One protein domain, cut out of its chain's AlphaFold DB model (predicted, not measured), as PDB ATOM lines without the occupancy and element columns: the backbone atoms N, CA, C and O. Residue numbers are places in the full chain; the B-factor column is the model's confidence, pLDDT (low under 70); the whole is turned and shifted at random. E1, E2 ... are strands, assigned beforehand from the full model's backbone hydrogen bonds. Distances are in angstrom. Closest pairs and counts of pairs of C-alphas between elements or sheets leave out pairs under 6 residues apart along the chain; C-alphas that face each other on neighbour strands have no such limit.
ATOM      1  N   SER A 331      84.975   4.657  85.383       97.50
ATOM      2  CA  SER A 331      85.519   5.480  84.298       97.50
ATOM      3  C   SER A 331      86.690   6.348  84.771       97.50
ATOM      4  O   SER A 331      86.715   6.767  85.928       97.50
ATOM      5  N   GLY A 332      87.623   6.666  83.877       97.50
ATOM      6  CA  GLY A 332      88.740   7.554  84.192       97.50
ATOM      7  C   GLY A 332      89.406   8.168  82.965       97.50
ATOM      8  O   GLY A 332      89.210   7.712  81.839       97.50
ATOM      9  N   ALA A 333      90.203   9.208  83.185       97.31
ATOM     10  CA  ALA A 333      90.983   9.873  82.148       97.31
ATOM     11  C   ALA A 333      92.412  10.145  82.623       97.31
ATOM     12  O   ALA A 333      92.639  10.570  83.758       97.31
ATOM     13  N   ILE A 334      93.375   9.915  81.732       97.25
ATOM     14  CA  ILE A 334      94.801  10.102  81.985       97.25
ATOM     15  C   ILE A 334      95.334  11.222  81.094       97.25
ATOM     16  O   ILE A 334      95.132  11.231  79.881       97.25
ATOM     17  N   THR A 335      96.056  12.159  81.702       94.50
ATOM     18  CA  THR A 335      96.764  13.238  81.009       94.50
ATOM     19  C   THR A 335      98.228  13.264  81.436       94.50
ATOM     20  O   THR A 335      98.558  13.096  82.609       94.50
ATOM     21  N   GLY A 336      99.119  13.504  80.474       93.62
ATOM     22  CA  GLY A 336     100.565  13.454  80.682       93.62
ATOM     23  C   GLY A 336     101.167  12.085  80.360       93.62
ATOM     24  O   GLY A 336     100.464  11.126  80.043       93.62
ATOM     25  N   ALA A 337     102.496  12.014  80.377       93.75
ATOM     26  CA  ALA A 337     103.215  10.773  80.117       93.75
ATOM     27  C   ALA A 337     103.242   9.916  81.385       93.75
ATOM     28  O   ALA A 337     103.681  10.389  82.432       93.75
ATOM     29  N   ILE A 338     102.781   8.671  81.298       96.00
ATOM     30  CA  ILE A 338     102.787   7.730  82.424       96.00
ATOM     31  C   ILE A 338     103.230   6.364  81.923       96.00
ATOM     32  O   ILE A 338     102.634   5.810  81.000       96.00
ATOM     33  N   ASP A 339     104.246   5.814  82.578       95.88
ATOM     34  CA  ASP A 339     104.693   4.443  82.378       95.88
ATOM     35  C   ASP A 339     104.099   3.562  83.478       95.88
ATOM     36  O   ASP A 339     104.540   3.587  84.623       95.88
ATOM     37  N   PHE A 340     103.083   2.776  83.142       97.56
ATOM     38  CA  PHE A 340     102.453   1.826  84.051       97.56
ATOM     39  C   PHE A 340     103.282   0.544  84.156       97.56
ATOM     40  O   PHE A 340     103.729  -0.004  83.141       97.56
ATOM     41  N   ASN A 341     103.406   0.006  85.371       97.69
ATOM     42  CA  ASN A 341     103.711  -1.412  85.548       97.69
ATOM     43  C   ASN A 341     102.428  -2.227  85.355       97.69
ATOM     44  O   ASN A 341     102.254  -2.833  84.302       97.69
ATOM     45  N   THR A 342     101.487  -2.154  86.297       98.44
ATOM     46  CA  THR A 342     100.162  -2.772  86.160       98.44
ATOM     47  C   THR A 342      99.072  -1.710  86.229       98.44
ATOM     48  O   THR A 342      99.120  -0.801  87.058       98.44
ATOM     49  N   VAL A 343      98.062  -1.843  85.376       98.56
ATOM     50  CA  VAL A 343      96.834  -1.055  85.424       98.56
ATOM     51  C   VAL A 343      95.626  -1.981  85.296       98.56
ATOM     52  O   VAL A 343      95.574  -2.834  84.410       98.56
ATOM     53  N   THR A 344      94.667  -1.834  86.205       98.75
ATOM     54  CA  THR A 344      93.383  -2.547  86.176       98.75
ATOM     55  C   THR A 344      92.283  -1.547  85.865       98.75
ATOM     56  O   THR A 344      92.269  -0.466  86.451       98.75
ATOM     57  N   ILE A 345      91.347  -1.904  84.985       98.81
ATOM     58  CA  ILE A 345      90.182  -1.066  84.692       98.81
ATOM     59  C   ILE A 345      88.882  -1.874  84.788       98.81
ATOM     60  O   ILE A 345      88.774  -2.958  84.212       98.81
ATOM     61  N   ALA A 346      87.901  -1.325  85.506       98.06
ATOM     62  CA  ALA A 346      86.534  -1.846  85.639       98.06
ATOM     63  C   ALA A 346      85.470  -0.891  85.047       98.06
ATOM     64  O   ALA A 346      84.270  -1.150  85.119       98.06
ATOM     65  N   GLY A 347      85.909   0.205  84.419       97.81
ATOM     66  CA  GLY A 347      85.092   1.101  83.600       97.81
ATOM     67  C   GLY A 347      85.858   1.623  82.382       97.81
ATOM     68  O   GLY A 347      86.931   1.117  82.043       97.81
ATOM     69  N   GLY A 348      85.295   2.630  81.712       98.31
ATOM     70  CA  GLY A 348      85.894   3.241  80.526       98.31
ATOM     71  C   GLY A 348      87.066   4.152  80.872       98.31
ATOM     72  O   GLY A 348      86.842   5.218  81.443       98.31
ATOM     73  N   VAL A 349      88.291   3.773  80.505       98.75
ATOM     74  CA  VAL A 349      89.488   4.585  80.787       98.75
ATOM     75  C   VAL A 349      90.118   5.114  79.509       98.75
ATOM     76  O   VAL A 349      90.470   4.339  78.621       98.75
ATOM     77  N   ASP A 350      90.276   6.435  79.436       98.31
ATOM     78  CA  ASP A 350      91.046   7.113  78.395       98.31
ATOM     79  C   ASP A 350      92.517   7.224  78.817       98.31
ATOM     80  O   ASP A 350      92.849   7.908  79.786       98.31
ATOM     81  N   PHE A 351      93.401   6.537  78.089       98.19
ATOM     82  CA  PHE A 351      94.841   6.505  78.366       98.19
ATOM     83  C   PHE A 351      95.594   7.745  77.857       98.19
ATOM     84  O   PHE A 351      96.797   7.882  78.094       98.19
ATOM     85  N   GLY A 352      94.912   8.659  77.167       96.44
ATOM     86  CA  GLY A 352      95.518   9.847  76.589       96.44
ATOM     87  C   GLY A 352      96.581   9.523  75.533       96.44
ATOM     88  O   GLY A 352      96.706   8.407  75.031       96.44
ATOM     89  N   ALA A 353      97.376  10.528  75.164       93.81
ATOM     90  CA  ALA A 353      98.309  10.425  74.038       93.81
ATOM     91  C   ALA A 353      99.664   9.771  74.374       93.81
ATOM     92  O   ALA A 353     100.480   9.565  73.475       93.81
ATOM     93  N   SER A 354      99.983   9.539  75.652       93.81
ATOM     94  CA  SER A 354     101.361   9.225  76.080       93.81
ATOM     95  C   SER A 354     101.460   8.230  77.237       93.81
ATOM     96  O   SER A 354     102.499   8.152  77.891       93.81
ATOM     97  N   ALA A 355     100.410   7.451  77.487       97.19
ATOM     98  CA  ALA A 355     100.488   6.330  78.412       97.19
ATOM     99  C   ALA A 355     101.165   5.110  77.772       97.19
ATOM    100  O   ALA A 355     100.832   4.707  76.651       97.19
ATOM    101  N   THR A 356     102.048   4.470  78.534       97.88
ATOM    102  CA  THR A 356     102.673   3.195  78.178       97.88
ATOM    103  C   THR A 356     102.399   2.166  79.262       97.88
ATOM    104  O   THR A 356     102.617   2.429  80.438       97.88
ATOM    105  N   VAL A 357     101.975   0.963  78.887       98.62
ATOM    106  CA  VAL A 357     101.854  -0.179  79.799       98.62
ATOM    107  C   VAL A 357     103.039  -1.106  79.574       98.62
ATOM    108  O   VAL A 357     103.173  -1.689  78.500       98.62
ATOM    109  N   ASN A 358     103.911  -1.243  80.574       97.81
ATOM    110  CA  ASN A 358     105.114  -2.080  80.502       97.81
ATOM    111  C   ASN A 358     104.915  -3.481  81.103       97.81
ATOM    112  O   ASN A 358     105.551  -4.432  80.641       97.81
ATOM    113  N   GLY A 359     104.022  -3.613  82.087       98.25
ATOM    114  CA  GLY A 359     103.543  -4.885  82.629       98.25
ATOM    115  C   GLY A 359     102.149  -5.203  82.089       98.25
ATOM    116  O   GLY A 359     102.004  -5.504  80.910       98.25
ATOM    117  N   THR A 360     101.107  -5.132  82.909       98.81
ATOM    118  CA  THR A 360      99.779  -5.647  82.537       98.81
ATOM    119  C   THR A 360      98.724  -4.551  82.430       98.81
ATOM    120  O   THR A 360      98.569  -3.760  83.356       98.81
ATOM    121  N   LEU A 361      97.944  -4.557  81.344       98.88
ATOM    122  CA  LEU A 361      96.614  -3.943  81.310       98.88
ATOM    123  C   LEU A 361      95.587  -5.044  81.552       98.88
ATOM    124  O   LEU A 361      95.423  -5.918  80.702       98.88
ATOM    125  N   ARG A 362      94.906  -5.009  82.698       98.88
ATOM    126  CA  ARG A 362      93.849  -5.959  83.052       98.88
ATOM    127  C   ARG A 362      92.475  -5.334  82.854       98.88
ATOM    128  O   ARG A 362      92.174  -4.297  83.444       98.88
ATOM    129  N   LEU A 363      91.649  -5.992  82.045       98.88
ATOM    130  CA  LEU A 363      90.251  -5.634  81.829       98.88
ATOM    131  C   LEU A 363      89.350  -6.495  82.709       98.88
ATOM    132  O   LEU A 363      89.213  -7.695  82.459       98.88
ATOM    133  N   ASP A 364      88.725  -5.871  83.699       98.50
ATOM    134  CA  ASP A 364      87.721  -6.507  84.545       98.50
ATOM    135  C   ASP A 364      86.310  -6.312  83.991       98.50
ATOM    136  O   ASP A 364      86.098  -5.711  82.936       98.50
ATOM    137  N   THR A 365      85.312  -6.861  84.684       97.75
ATOM    138  CA  THR A 365      83.904  -6.673  84.332       97.75
ATOM    139  C   THR A 365      83.572  -5.180  84.224       97.75
ATOM    140  O   THR A 365      83.762  -4.433  85.176       97.75
ATOM    141  N   GLY A 366      83.069  -4.754  83.061       96.94
ATOM    142  CA  GLY A 366      82.753  -3.349  82.768       96.94
ATOM    143  C   GLY A 366      83.932  -2.512  82.254       96.94
ATOM    144  O   GLY A 366      83.707  -1.422  81.728       96.94
ATOM    145  N   GLY A 367      85.164  -3.021  82.339       98.38
ATOM    146  CA  GLY A 367      86.374  -2.337  81.898       98.38
ATOM    147  C   GLY A 367      86.515  -2.286  80.383       98.38
ATOM    148  O   GLY A 367      86.386  -3.308  79.717       98.38
ATOM    149  N   TYR A 368      86.820  -1.112  79.835       98.62
ATOM    150  CA  TYR A 368      87.173  -0.945  78.425       98.62
ATOM    151  C   TYR A 368      88.083   0.265  78.239       98.62
ATOM    152  O   TYR A 368      88.078   1.207  79.033       98.62
ATOM    153  N   VAL A 369      88.863   0.259  77.163       98.69
ATOM    154  CA  VAL A 369      89.677   1.420  76.806       98.69
ATOM    155  C   VAL A 369      88.826   2.415  76.026       98.69
ATOM    156  O   VAL A 369      88.320   2.106  74.945       98.69
ATOM    157  N   ASN A 370      88.653   3.611  76.583       97.75
ATOM    158  CA  ASN A 370      87.833   4.669  76.017       97.75
ATOM    159  C   ASN A 370      88.693   5.596  75.148       97.75
ATOM    160  O   ASN A 370      89.627   6.209  75.644       97.75
ATOM    161  N   ILE A 371      88.352   5.742  73.866       95.94
ATOM    162  CA  ILE A 371      88.981   6.675  72.908       95.94
ATOM    163  C   ILE A 371      90.457   6.378  72.588       95.94
ATOM    164  O   ILE A 371      90.747   6.001  71.453       95.94
ATOM    165  N   ASN A 372      91.387   6.544  73.532       97.44
ATOM    166  CA  ASN A 372      92.823   6.401  73.290       97.44
ATOM    167  C   ASN A 372      93.373   5.128  73.935       97.44
ATOM    168  O   ASN A 372      93.235   4.909  75.137       97.44
ATOM    169  N   ALA A 373      94.029   4.297  73.122       98.12
ATOM    170  CA  ALA A 373      94.741   3.118  73.599       98.12
ATOM    171  C   ALA A 373      96.096   3.479  74.223       98.12
ATOM    172  O   ALA A 373      96.731   4.434  73.771       98.12
ATOM    173  N   PRO A 374      96.603   2.694  75.190       98.19
ATOM    174  CA  PRO A 374      97.987   2.837  75.613       98.19
ATOM    175  C   PRO A 374      98.952   2.317  74.541       98.19
ATOM    176  O   PRO A 374      98.606   1.523  73.658       98.19
ATOM    177  N   THR A 375     100.216   2.715  74.659       98.12
ATOM    178  CA  THR A 375     101.321   1.993  74.022       98.12
ATOM    179  C   THR A 375     101.692   0.782  74.873       98.12
ATOM    180  O   THR A 375     101.799   0.877  76.089       98.12
ATOM    181  N   TYR A 376     101.923  -0.366  74.245       98.56
ATOM    182  CA  TYR A 376     102.318  -1.593  74.934       98.56
ATOM    183  C   TYR A 376     103.834  -1.802  74.857       98.56
ATOM    184  O   TYR A 376     104.410  -1.887  73.767       98.56
ATOM    185  N   GLY A 377     104.485  -1.902  76.018       97.94
ATOM    186  CA  GLY A 377     105.904  -2.229  76.151       97.94
ATOM    187  C   GLY A 377     106.219  -3.660  75.697       97.94
ATOM    188  O   GLY A 377     105.329  -4.497  75.543       97.94
ATOM    189  N   SER A 378     107.496  -3.991  75.490       95.38
ATOM    190  CA  SER A 378     107.906  -5.305  74.956       95.38
ATOM    191  C   SER A 378     107.706  -6.488  75.905       95.38
ATOM    192  O   SER A 378     107.824  -7.624  75.472       95.38
ATOM    193  N   SER A 379     107.451  -6.244  77.187       94.44
ATOM    194  CA  SER A 379     107.127  -7.268  78.191       94.44
ATOM    195  C   SER A 379     105.640  -7.303  78.538       94.44
ATOM    196  O   SER A 379     105.247  -8.066  79.416       94.44
ATOM    197  N   SER A 380     104.829  -6.462  77.894       98.50
ATOM    198  CA  SER A 380     103.484  -6.189  78.384       98.50
ATOM    199  C   SER A 380     102.470  -7.272  78.038       98.50
ATOM    200  O   SER A 380     102.612  -7.987  77.042       98.50
ATOM    201  N   THR A 381     101.414  -7.346  78.839       98.88
ATOM    202  CA  THR A 381     100.282  -8.246  78.631       98.88
ATOM    203  C   THR A 381      98.979  -7.460  78.659       98.88
ATOM    204  O   THR A 381      98.677  -6.767  79.626       98.88
ATOM    205  N   LEU A 382      98.177  -7.606  77.608       98.94
ATOM    206  CA  LEU A 382      96.756  -7.288  77.645       98.94
ATOM    207  C   LEU A 382      96.007  -8.514  78.179       98.94
ATOM    208  O   LEU A 382      95.925  -9.545  77.508       98.94
ATOM    209  N   LEU A 383      95.495  -8.404  79.401       98.94
ATOM    210  CA  LEU A 383      94.781  -9.463  80.100       98.94
ATOM    211  C   LEU A 383      93.276  -9.194  80.066       98.94
ATOM    212  O   LEU A 383      92.775  -8.290  80.735       98.94
ATOM    213  N   TYR A 384      92.547 -10.030  79.338       98.88
ATOM    214  CA  TYR A 384      91.093 -10.081  79.392       98.88
ATOM    215  C   TYR A 384      90.661 -10.941  80.594       98.88
ATOM    216  O   TYR A 384      90.915 -12.149  80.626       98.88
ATOM    217  N   HIS A 385      90.034 -10.317  81.593       98.62
ATOM    218  CA  HIS A 385      89.620 -10.925  82.867       98.62
ATOM    219  C   HIS A 385      88.141 -10.617  83.189       98.62
ATOM    220  O   HIS A 385      87.737 -10.478  84.342       98.62
ATOM    221  N   THR A 386      87.302 -10.490  82.163       98.25
ATOM    222  CA  THR A 386      86.015  -9.787  82.264       98.25
ATOM    223  C   THR A 386      84.880 -10.606  82.873       98.25
ATOM    224  O   THR A 386      83.865 -10.020  83.253       98.25
ATOM    225  N   GLY A 387      85.002 -11.934  82.970       97.81
ATOM    226  CA  GLY A 387      83.934 -12.781  83.522       97.81
ATOM    227  C   GLY A 387      82.834 -13.167  82.528       97.81
ATOM    228  O   GLY A 387      81.907 -13.884  82.900       97.81
ATOM    229  N   GLY A 388      82.881 -12.677  81.284       97.44
ATOM    230  CA  GLY A 388      81.777 -12.831  80.337       97.44
ATOM    231  C   GLY A 388      82.139 -12.512  78.888       97.44
ATOM    232  O   GLY A 388      83.303 -12.568  78.490       97.44
ATOM    233  N   SER A 389      81.124 -12.215  78.073       97.62
ATOM    234  CA  SER A 389      81.322 -11.846  76.667       97.62
ATOM    235  C   SER A 389      81.956 -10.462  76.552       97.62
ATOM    236  O   SER A 389      81.490  -9.513  77.180       97.62
ATOM    237  N   TYR A 390      82.990 -10.341  75.723       98.31
ATOM    238  CA  TYR A 390      83.688  -9.090  75.460       98.31
ATOM    239  C   TYR A 390      84.003  -8.967  73.970       98.31
ATOM    240  O   TYR A 390      84.524  -9.898  73.361       98.31
ATOM    241  N   ASN A 391      83.716  -7.812  73.374       97.25
ATOM    242  CA  ASN A 391      84.108  -7.520  71.997       97.25
ATOM    243  C   ASN A 391      85.393  -6.704  72.019       97.25
ATOM    244  O   ASN A 391      85.404  -5.621  72.600       97.25
ATOM    245  N   ALA A 392      86.449  -7.208  71.376       96.88
ATOM    246  CA  ALA A 392      87.700  -6.470  71.278       96.88
ATOM    247  C   ALA A 392      87.439  -5.084  70.665       96.88
ATOM    248  O   ALA A 392      86.743  -4.980  69.650       96.88
ATOM    249  N   SER A 393      87.987  -4.026  71.262       95.69
ATOM    250  CA  SER A 393      87.681  -2.642  70.888       95.69
ATOM    251  C   SER A 393      88.947  -1.827  70.629       95.69
ATOM    252  O   SER A 393      89.685  -2.198  69.723       95.69
ATOM    253  N   THR A 394      89.176  -0.730  71.349       96.94
ATOM    254  CA  THR A 394      90.324   0.179  71.222       96.94
ATOM    255  C   THR A 394      91.577  -0.374  71.902       96.94
ATOM    256  O   THR A 394      92.691  -0.102  71.456       96.94
ATOM    257  N   GLU A 395      91.420  -1.186  72.954       98.31
ATOM    258  CA  GLU A 395      92.529  -1.732  73.752       98.31
ATOM    259  C   GLU A 395      93.513  -2.563  72.925       98.31
ATOM    260  O   GLU A 395      94.706  -2.609  73.207       98.31
ATOM    261  N   TRP A 396      92.997  -3.204  71.887       98.25
ATOM    262  CA  TRP A 396      93.727  -3.892  70.846       98.25
ATOM    263  C   TRP A 396      93.311  -3.140  69.594       98.25
ATOM    264  O   TRP A 396      92.129  -3.024  69.390       98.25
ATOM    265  N   THR A 397      94.159  -2.550  68.767       97.12
ATOM    266  CA  THR A 397      93.696  -1.724  67.634       97.12
ATOM    267  C   THR A 397      93.522  -2.577  66.378       97.12
ATOM    268  O   THR A 397      94.347  -3.445  66.085       97.12
ATOM    269  N   ILE A 398      92.429  -2.364  65.637       96.56
ATOM    270  CA  ILE A 398      92.174  -3.059  64.367       96.56
ATOM    271  C   ILE A 398      93.183  -2.625  63.301       96.56
ATOM    272  O   ILE A 398      93.547  -1.455  63.219       96.56
ATOM    273  N   ASN A 399      93.607  -3.554  62.445       94.81
ATOM    274  CA  ASN A 399      94.445  -3.278  61.268       94.81
ATOM    275  C   ASN A 399      95.789  -2.574  61.565       94.81
ATOM    276  O   ASN A 399      96.405  -2.008  60.661       94.81
ATOM    277  N   ALA A 400      96.271  -2.638  62.809       95.81
ATOM    278  CA  ALA A 400      97.563  -2.102  63.218       95.81
ATOM    279  C   ALA A 400      98.586  -3.233  63.429       95.81
ATOM    280  O   ALA A 400      98.290  -4.260  64.043       95.81
ATOM    281  N   GLY A 401      99.805  -3.052  62.908       93.44
ATOM    282  CA  GLY A 401     100.916  -4.006  63.062       93.44
ATOM    283  C   GLY A 401     101.909  -3.656  64.180       93.44
ATOM    284  O   GLY A 401     102.674  -4.508  64.628       93.44
ATOM    285  N   SER A 402     101.918  -2.400  64.632       93.81
ATOM    286  CA  SER A 402     102.802  -1.884  65.684       93.81
ATOM    287  C   SER A 402     102.288  -0.553  66.236       93.81
ATOM    288  O   SER A 402     101.541   0.136  65.545       93.81
ATOM    289  N   GLY A 403     102.788  -0.144  67.403       94.12
ATOM    290  CA  GLY A 403     102.513   1.167  67.996       94.12
ATOM    291  C   GLY A 403     101.382   1.126  69.019       94.12
ATOM    292  O   GLY A 403     101.183   0.113  69.691       94.12
ATOM    293  N   VAL A 404     100.675   2.250  69.143       96.56
ATOM    294  CA  VAL A 404      99.548   2.438  70.067       96.56
ATOM    295  C   VAL A 404      98.485   1.361  69.845       96.56
ATOM    296  O   VAL A 404      98.146   1.043  68.704       96.56
ATOM    297  N   GLY A 405      97.992   0.773  70.935       97.69
ATOM    298  CA  GLY A 405      96.944  -0.241  70.894       97.69
ATOM    299  C   GLY A 405      97.365  -1.591  70.306       97.69
ATOM    300  O   GLY A 405      96.513  -2.448  70.109       97.69
ATOM    301  N   VAL A 406      98.646  -1.832  70.008       98.31
ATOM    302  CA  VAL A 406      99.113  -3.144  69.528       98.31
ATOM    303  C   VAL A 406      99.792  -3.898  70.676       98.31
ATOM    304  O   VAL A 406     100.968  -3.630  70.944       98.31
ATOM    305  N   PRO A 407      99.092  -4.825  71.358       98.31
ATOM    306  CA  PRO A 407      99.623  -5.519  72.523       98.31
ATOM    307  C   PRO A 407     100.856  -6.358  72.186       98.31
ATOM    308  O   PRO A 407     101.014  -6.868  71.068       98.31
ATOM    309  N   HIS A 408     101.739  -6.519  73.176       98.06
ATOM    310  CA  HIS A 408     102.805  -7.506  73.071       98.06
ATOM    311  C   HIS A 408     102.219  -8.897  73.301       98.06
ATOM    312  O   HIS A 408     101.984  -9.609  72.329       98.06
ATOM    313  N   ASN A 409     101.893  -9.251  74.540       98.69
ATOM    314  CA  ASN A 409     101.201 -10.498  74.851       98.69
ATOM    315  C   ASN A 409      99.701 -10.256  75.049       98.69
ATOM    316  O   ASN A 409      99.292  -9.188  75.509       98.69
ATOM    317  N   VAL A 410      98.886 -11.260  74.738       98.88
ATOM    318  CA  VAL A 410      97.447 -11.274  75.026       98.88
ATOM    319  C   VAL A 410      97.111 -12.532  75.813       98.88
ATOM    320  O   VAL A 410      97.503 -13.630  75.419       98.88
ATOM    321  N   GLN A 411      96.355 -12.383  76.898       98.94
ATOM    322  CA  GLN A 411      95.898 -13.502  77.717       98.94
ATOM    323  C   GLN A 411      94.402 -13.389  78.012       98.94
ATOM    324  O   GLN A 411      93.896 -12.302  78.289       98.94
ATOM    325  N   LEU A 412      93.691 -14.515  77.956       98.88
ATOM    326  CA  LEU A 412      92.283 -14.623  78.336       98.88
ATOM    327  C   LEU A 412      92.163 -15.477  79.594       98.88
ATOM    328  O   LEU A 412      92.693 -16.587  79.631       98.88
ATOM    329  N   SER A 413      91.421 -14.978  80.579       98.62
ATOM    330  CA  SER A 413      91.220 -15.608  81.887       98.62
ATOM    331  C   SER A 413      89.814 -15.324  82.441       98.62
ATOM    332  O   SER A 413      89.055 -14.546  81.861       98.62
ATOM    333  N   ASN A 414      89.466 -15.934  83.580       98.25
ATOM    334  CA  ASN A 414      88.221 -15.664  84.315       98.25
ATOM    335  C   ASN A 414      86.925 -15.922  83.524       98.25
ATOM    336  O   ASN A 414      86.012 -15.111  83.557       98.25
ATOM    337  N   GLY A 415      86.828 -17.021  82.771       98.25
ATOM    338  CA  GLY A 415      85.601 -17.354  82.029       98.25
ATOM    339  C   GLY A 415      85.256 -16.361  80.911       98.25
ATOM    340  O   GLY A 415      84.097 -16.249  80.510       98.25
ATOM    341  N   THR A 416      86.247 -15.625  80.409       98.75
ATOM    342  CA  THR A 416      86.049 -14.617  79.369       98.75
ATOM    343  C   THR A 416      85.773 -15.271  78.017       98.75
ATOM    344  O   THR A 416      86.480 -16.185  77.584       98.75
ATOM    345  N   THR A 417      84.770 -14.754  77.310       98.56
ATOM    346  CA  THR A 417      84.524 -15.031  75.890       98.56
ATOM    347  C   THR A 417      84.881 -13.790  75.078       98.56
ATOM    348  O   THR A 417      84.089 -12.855  74.990       98.56
ATOM    349  N   LEU A 418      86.081 -13.764  74.498       98.31
ATOM    350  CA  LEU A 418      86.564 -12.655  73.676       98.31
ATOM    351  C   LEU A 418      86.154 -12.847  72.215       98.31
ATOM    352  O   LEU A 418      86.474 -13.869  71.611       98.31
ATOM    353  N   ASN A 419      85.522 -11.839  71.622       96.62
ATOM    354  CA  ASN A 419      85.159 -11.810  70.211       96.62
ATOM    355  C   ASN A 419      86.037 -10.793  69.469       96.62
ATOM    356  O   ASN A 419      85.954  -9.589  69.715       96.62
ATOM    357  N   LEU A 420      86.851 -11.276  68.526       95.19
ATOM    358  CA  LEU A 420      87.659 -10.442  67.625       95.19
ATOM    359  C   LEU A 420      86.858  -9.892  66.434       95.19
ATOM    360  O   LEU A 420      87.361  -9.042  65.705       95.19
ATOM    361  N   LEU A 421      85.616 -10.361  66.259       91.25
ATOM    362  CA  LEU A 421      84.719 -10.007  65.157       91.25
ATOM    363  C   LEU A 421      85.312 -10.411  63.793       91.25
ATOM    364  O   LEU A 421      85.668 -11.576  63.607       91.25
ATOM    365  N   SER A 422      85.373  -9.491  62.829       91.50
ATOM    366  CA  SER A 422      85.885  -9.738  61.469       91.50
ATOM    367  C   SER A 422      87.201  -9.002  61.190       91.50
ATOM    368  O   SER A 422      87.611  -8.893  60.035       91.50
ATOM    369  N   ASP A 423      87.840  -8.466  62.229       92.94
ATOM    370  CA  ASP A 423      88.947  -7.525  62.100       92.94
ATOM    371  C   ASP A 423      90.320  -8.198  62.171       92.94
ATOM    372  O   ASP A 423      90.515  -9.219  62.831       92.94
ATOM    373  N   ASN A 424      91.314  -7.574  61.535       95.44
ATOM    374  CA  ASN A 424      92.704  -7.986  61.695       95.44
ATOM    375  C   ASN A 424      93.257  -7.459  63.017       95.44
ATOM    376  O   ASN A 424      93.138  -6.268  63.326       95.44
ATOM    377  N   ARG A 425      93.914  -8.338  63.768       96.94
ATOM    378  CA  ARG A 425      94.439  -8.068  65.106       96.94
ATOM    379  C   ARG A 425      95.864  -8.599  65.209       96.94
ATOM    380  O   ARG A 425      96.141  -9.722  64.796       96.94
ATOM    381  N   THR A 426      96.769  -7.805  65.773       97.94
ATOM    382  CA  THR A 426      98.182  -8.184  65.925       97.94
ATOM    383  C   THR A 426      98.567  -8.257  67.394       97.94
ATOM    384  O   THR A 426      98.418  -7.266  68.105       97.94
ATOM    385  N   ALA A 427      99.103  -9.394  67.831       98.12
ATOM    386  CA  ALA A 427      99.853  -9.538  69.073       98.12
ATOM    387  C   ALA A 427     101.335  -9.734  68.717       98.12
ATOM    388  O   ALA A 427     101.699 -10.643  67.971       98.12
ATOM    389  N   ARG A 428     102.219  -8.854  69.197       96.75
ATOM    390  CA  ARG A 428     103.654  -8.906  68.831       96.75
ATOM    391  C   ARG A 428     104.426 -10.014  69.550       96.75
ATOM    392  O   ARG A 428     105.534 -10.354  69.138       96.75
ATOM    393  N   GLY A 429     103.850 -10.525  70.623       96.88
ATOM    394  CA  GLY A 429     104.310 -11.615  71.458       96.88
ATOM    395  C   GLY A 429     103.344 -12.789  71.355       96.88
ATOM    396  O   GLY A 429     103.015 -13.225  70.247       96.88
ATOM    397  N   THR A 430     102.955 -13.331  72.506       98.00
ATOM    398  CA  THR A 430     102.147 -14.552  72.606       98.00
ATOM    399  C   THR A 430     100.646 -14.266  72.652       98.00
ATOM    400  O   THR A 430     100.211 -13.176  73.029       98.00
ATOM    401  N   VAL A 431      99.846 -15.276  72.303       98.75
ATOM    402  CA  VAL A 431      98.420 -15.329  72.659       98.75
ATOM    403  C   VAL A 431      98.179 -16.579  73.494       98.75
ATOM    404  O   VAL A 431      98.500 -17.686  73.061       98.75
ATOM    405  N   THR A 432      97.596 -16.400  74.676       98.88
ATOM    406  CA  THR A 432      97.289 -17.480  75.616       98.88
ATOM    407  C   THR A 432      95.805 -17.481  75.963       98.88
ATOM    408  O   THR A 432      95.243 -16.472  76.387       98.88
ATOM    409  N   ILE A 433      95.161 -18.633  75.799       98.88
ATOM    410  CA  ILE A 433      93.784 -18.874  76.228       98.88
ATOM    411  C   ILE A 433      93.849 -19.811  77.431       98.88
ATOM    412  O   ILE A 433      94.150 -20.995  77.260       98.88
ATOM    413  N   ASP A 434      93.585 -19.303  78.635       98.75
ATOM    414  CA  ASP A 434      93.549 -20.150  79.828       98.75
ATOM    415  C   ASP A 434      92.328 -21.077  79.806       98.75
ATOM    416  O   ASP A 434      91.341 -20.840  79.098       98.75
ATOM    417  N   ALA A 435      92.363 -22.127  80.625       98.44
ATOM    418  CA  ALA A 435      91.249 -23.058  80.752       98.44
ATOM    419  C   ALA A 435      89.942 -22.342  81.135       98.44
ATOM    420  O   ALA A 435      89.924 -21.462  81.994       98.44
ATOM    421  N   GLY A 436      88.841 -22.731  80.483       98.06
ATOM    422  CA  GLY A 436      87.514 -22.143  80.698       98.06
ATOM    423  C   GLY A 436      87.228 -20.853  79.919       98.06
ATOM    424  O   GLY A 436      86.140 -20.305  80.067       98.06
ATOM    425  N   ASN A 437      88.155 -20.376  79.081       98.69
ATOM    426  CA  ASN A 437      87.984 -19.159  78.275       98.69
ATOM    427  C   ASN A 437      87.774 -19.486  76.797       98.69
ATOM    428  O   ASN A 437      88.158 -20.557  76.328       98.69
ATOM    429  N   THR A 438      87.185 -18.550  76.058       98.38
ATOM    430  CA  THR A 438      86.908 -18.705  74.626       98.38
ATOM    431  C   THR A 438      87.439 -17.514  73.837       98.38
ATOM    432  O   THR A 438      87.123 -16.372  74.161       98.38
ATOM    433  N   LEU A 439      88.192 -17.777  72.768       98.00
ATOM    434  CA  LEU A 439      88.568 -16.789  71.758       98.00
ATOM    435  C   LEU A 439      87.816 -17.073  70.453       98.00
ATOM    436  O   LEU A 439      88.061 -18.085  69.792       98.00
ATOM    437  N   ASN A 440      86.922 -16.165  70.075       95.62
ATOM    438  CA  ASN A 440      86.126 -16.231  68.857       95.62
ATOM    439  C   ASN A 440      86.636 -15.238  67.809       95.62
ATOM    440  O   ASN A 440      86.889 -14.073  68.111       95.62
ATOM    441  N   SER A 441      86.670 -15.673  66.554       90.44
ATOM    442  CA  SER A 441      86.782 -14.799  65.387       90.44
ATOM    443  C   SER A 441      85.833 -15.283  64.299       90.44
ATOM    444  O   SER A 441      85.740 -16.484  64.040       90.44
ATOM    445  N   THR A 442      85.113 -14.367  63.657       86.50
ATOM    446  CA  THR A 442      84.258 -14.678  62.502       86.50
ATOM    447  C   THR A 442      85.079 -14.691  61.213       86.50
ATOM    448  O   THR A 442      84.845 -15.521  60.343       86.50
ATOM    449  N   ASN A 443      86.050 -13.785  61.089       88.56
ATOM    450  CA  ASN A 443      86.969 -13.675  59.953       88.56
ATOM    451  C   ASN A 443      88.271 -12.989  60.423       88.56
ATOM    452  O   ASN A 443      88.582 -13.027  61.612       88.56
ATOM    453  N   GLY A 444      89.011 -12.350  59.518       92.81
ATOM    454  CA  GLY A 444      90.184 -11.543  59.828       92.81
ATOM    455  C   GLY A 444      91.452 -12.372  60.010       92.81
ATOM    456  O   GLY A 444      91.466 -13.597  59.873       92.81
ATOM    457  N   ILE A 445      92.547 -11.668  60.280       95.94
ATOM    458  CA  ILE A 445      93.865 -12.242  60.530       95.94
ATOM    459  C   ILE A 445      94.252 -11.965  61.981       95.94
ATOM    460  O   ILE A 445      94.444 -10.806  62.356       95.94
ATOM    461  N   LEU A 446      94.453 -13.022  62.769       97.69
ATOM    462  CA  LEU A 446      95.171 -12.938  64.038       97.69
ATOM    463  C   LEU A 446      96.665 -13.132  63.764       97.69
ATOM    464  O   LEU A 446      97.112 -14.237  63.466       97.69
ATOM    465  N   THR A 447      97.435 -12.050  63.839       97.62
ATOM    466  CA  THR A 447      98.886 -12.079  63.631       97.62
ATOM    467  C   THR A 447      99.614 -12.222  64.961       97.62
ATOM    468  O   THR A 447      99.394 -11.420  65.865       97.62
ATOM    469  N   LEU A 448     100.517 -13.200  65.052       98.12
ATOM    470  CA  LEU A 448     101.366 -13.456  66.209       98.12
ATOM    471  C   LEU A 448     102.842 -13.294  65.867       98.12
ATOM    472  O   LEU A 448     103.320 -13.806  64.849       98.12
ATOM    473  N   GLY A 449     103.575 -12.635  66.764       96.50
ATOM    474  CA  GLY A 449     105.036 -12.607  66.729       96.50
ATOM    475  C   GLY A 449     105.707 -13.758  67.486       96.50
ATOM    476  O   GLY A 449     106.882 -14.027  67.236       96.50
ATOM    477  N   ARG A 450     104.996 -14.440  68.399       97.19
ATOM    478  CA  ARG A 450     105.501 -15.571  69.206       97.19
ATOM    479  C   ARG A 450     104.479 -16.720  69.278       97.19
ATOM    480  O   ARG A 450     103.749 -16.955  68.317       97.19
ATOM    481  N   ASP A 451     104.511 -17.473  70.374       98.25
ATOM    482  CA  ASP A 451     103.769 -18.710  70.601       98.25
ATOM    483  C   ASP A 451     102.253 -18.503  70.715       98.25
ATOM    484  O   ASP A 451     101.769 -17.443  71.126       98.25
ATOM    485  N   PHE A 452     101.513 -19.563  70.394       98.75
ATOM    486  CA  PHE A 452     100.079 -19.673  70.631       98.75
ATOM    487  C   PHE A 452      99.815 -20.802  71.633       98.75
ATOM    488  O   PHE A 452     100.180 -21.951  71.378       98.75
ATOM    489  N   THR A 453      99.162 -20.497  72.752       98.81
ATOM    490  CA  THR A 453      98.796 -21.491  73.771       98.81
ATOM    491  C   THR A 453      97.285 -21.554  73.932       98.81
ATOM    492  O   THR A 453      96.654 -20.556  74.278       98.81
ATOM    493  N   ASN A 454      96.702 -22.736  73.740       98.62
ATOM    494  CA  ASN A 454      95.263 -22.950  73.852       98.62
ATOM    495  C   ASN A 454      94.923 -24.013  74.898       98.62
ATOM    496  O   ASN A 454      95.038 -25.213  74.653       98.62
ATOM    497  N   ASN A 455      94.462 -23.563  76.061       98.62
ATOM    498  CA  ASN A 455      93.917 -24.418  77.115       98.62
ATOM    499  C   ASN A 455      92.387 -24.297  77.241       98.62
ATOM    500  O   ASN A 455      91.799 -24.973  78.084       98.62
ATOM    501  N   GLY A 456      91.752 -23.439  76.437       98.12
ATOM    502  CA  GLY A 456      90.314 -23.170  76.440       98.12
ATOM    503  C   GLY A 456      89.651 -23.561  75.119       98.12
ATOM    504  O   GLY A 456      89.858 -24.660  74.613       98.12
ATOM    505  N   ALA A 457      88.828 -22.675  74.563       97.25
ATOM    506  CA  ALA A 457      88.217 -22.839  73.247       97.25
ATOM    507  C   ALA A 457      88.734 -21.779  72.267       97.25
ATOM    508  O   ALA A 457      88.780 -20.588  72.578       97.25
ATOM    509  N   PHE A 458      89.072 -22.209  71.053       97.44
ATOM    510  CA  PHE A 458      89.467 -21.331  69.958       97.44
ATOM    511  C   PHE A 458      88.574 -21.591  68.746       97.44
ATOM    512  O   PHE A 458      88.629 -22.671  68.156       97.44
ATOM    513  N   ASN A 459      87.752 -20.603  68.388       93.88
ATOM    514  CA  ASN A 459      86.777 -20.693  67.302       93.88
ATOM    515  C   ASN A 459      87.074 -19.616  66.256       93.88
ATOM    516  O   ASN A 459      86.559 -18.499  66.330       93.88
ATOM    517  N   HIS A 460      87.917 -19.934  65.279       86.12
ATOM    518  CA  HIS A 460      88.369 -18.979  64.267       86.12
ATOM    519  C   HIS A 460      87.668 -19.235  62.919       86.12
ATOM    520  O   HIS A 460      88.301 -19.604  61.933       86.12
ATOM    521  N   ASN A 461      86.338 -19.075  62.911       79.50
ATOM    522  CA  ASN A 461      85.329 -19.537  61.939       79.50
ATOM    523  C   ASN A 461      85.448 -18.973  60.498       79.50
ATOM    524  O   ASN A 461      84.465 -18.442  59.987       79.50
ATOM    525  N   SER A 462      86.605 -19.125  59.839       85.25
ATOM    526  CA  SER A 462      86.997 -18.730  58.456       85.25
ATOM    527  C   SER A 462      88.175 -17.746  58.385       85.25
ATOM    528  O   SER A 462      88.628 -17.414  57.293       85.25
ATOM    529  N   GLY A 463      88.694 -17.275  59.519       92.06
ATOM    530  CA  GLY A 463      89.865 -16.390  59.536       92.06
ATOM    531  C   GLY A 463      91.205 -17.138  59.470       92.06
ATOM    532  O   GLY A 463      91.250 -18.366  59.352       92.06
ATOM    533  N   ASN A 464      92.296 -16.378  59.544       95.56
ATOM    534  CA  ASN A 464      93.671 -16.860  59.412       95.56
ATOM    535  C   ASN A 464      94.485 -16.562  60.672       95.56
ATOM    536  O   ASN A 464      94.442 -15.450  61.201       95.56
ATOM    537  N   VAL A 465      95.310 -17.517  61.092       97.88
ATOM    538  CA  VAL A 465      96.344 -17.276  62.103       97.88
ATOM    539  C   VAL A 465      97.692 -17.126  61.411       97.88
ATOM    540  O   VAL A 465      98.226 -18.075  60.838       97.88
ATOM    541  N   ALA A 466      98.248 -15.918  61.447       97.81
ATOM    542  CA  ALA A 466      99.519 -15.603  60.814       97.81
ATOM    543  C   ALA A 466     100.648 -15.566  61.841       97.81
ATOM    544  O   ALA A 466     100.728 -14.668  62.675       97.81
ATOM    545  N   PHE A 467     101.575 -16.504  61.729       98.31
ATOM    546  CA  PHE A 467     102.815 -16.494  62.476       98.31
ATOM    547  C   PHE A 467     103.879 -15.734  61.674       98.31
ATOM    548  O   PHE A 467     104.398 -16.240  60.676       98.31
ATOM    549  N   ASN A 468     104.220 -14.526  62.137       94.00
ATOM    550  CA  ASN A 468     105.146 -13.597  61.478       94.00
ATOM    551  C   ASN A 468     106.371 -13.262  62.350       94.00
ATOM    552  O   ASN A 468     106.402 -13.571  63.537       94.00
ATOM    553  N   GLY A 469     107.389 -12.620  61.773       90.69
ATOM    554  CA  GLY A 469     108.580 -12.162  62.508       90.69
ATOM    555  C   GLY A 469     109.662 -13.235  62.652       90.69
ATOM    556  O   GLY A 469     109.454 -14.369  62.250       90.69
TER     557      GLY A 469
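What this domain is: This is residues 331 to 469 of the 762 residues of an uncharacterized protein of candidate division KSB1 bacterium (UniProt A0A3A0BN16). What shape does the chain make? It is a solenoid, wound in stacked turns whose parallel strands line up into walls: E7-E8-E9, E10-E11-E12 and E13-E14-E15 are three triangular turns, one strand to each wall. The longest wall, E2 E4 E5 E7 E10 E13, runs along the stack; E6 E8 E11 E14 and E9 E12 E15 form the other two, while E1 and E3 pair at the end where the printed part begins, and the turns are less even between E4 and E7. What is it made of? The 139 printed residues have no named helix and fifteen named strands, E1 to E15 in chain order, in four parallel sheets; the class is all strand, with 65 residues, under half, in named elements. It is compact, with a radius of gyration of the C-alphas of 13.7 A and spans of 41 by 32 by 23 A.

How they stand to each other: How is the largest sheet built? E2, residues 338 to 345, E4, 355 to 363, E5, 381 to 384, E7, 409 to 412, E10, 431 to 433, and E13, 452 to 454, are parallel neighbours in that order, and the sheet is twisted. N 340 and O 356 of E2 and E4 are 2.8 A apart, and N 411 and O 382 of E5 and E7 2.9 A, both within hydrogen-bond range. E2 bends by 94 degrees at residue 341, and E4 by 104 degrees at 359. What forms the other sheets? E6, 389 to 391, E8, 417 to 419, E11, 438 to 441, and E14, 457 to 460, are parallel in that order, with N 441 and O 459 2.8 A apart. E9, 425 to 427, E12, 445 to 448, and E15, 464 to 468, are parallel too, with N 448 and O 466 2.8 A apart. E1, 332 to 336, and E3, 348 to 350, are parallel at 10 degrees, with N 334 and O 350 2.8 A apart. How near do the sheets come? The closest C-alphas of E7 and E9, Asn 409 and Ala 427, are 6.0 A apart; those of E10 and E14, Ile 433 and Ala 457, 7.5 A. E6 and E9 are apart.

Where its parts are: Where does the first strand begin and the last end? C-alpha 332 of E1 is at (88.740, 7.554, 84.192), and C-alpha 468 of E15 at (105.146, -13.597, 61.478). Which strands are long? From first to last C-alpha, E4 measures 16.1 A, E2 15.5 A, E1 13.7 A and E15 12.1 A.

The domain as a whole: How large is it? The C-alphas farthest apart, Gly 336 and Ser 462, are 41.4 A apart. Which links are long? E4 to E5 and E6 to E7, 17 residues each; the others are tight. Is anything cut or uncertain? The printed part has no cut, its mean pLDDT is 96.7, and no printed residue is under 70.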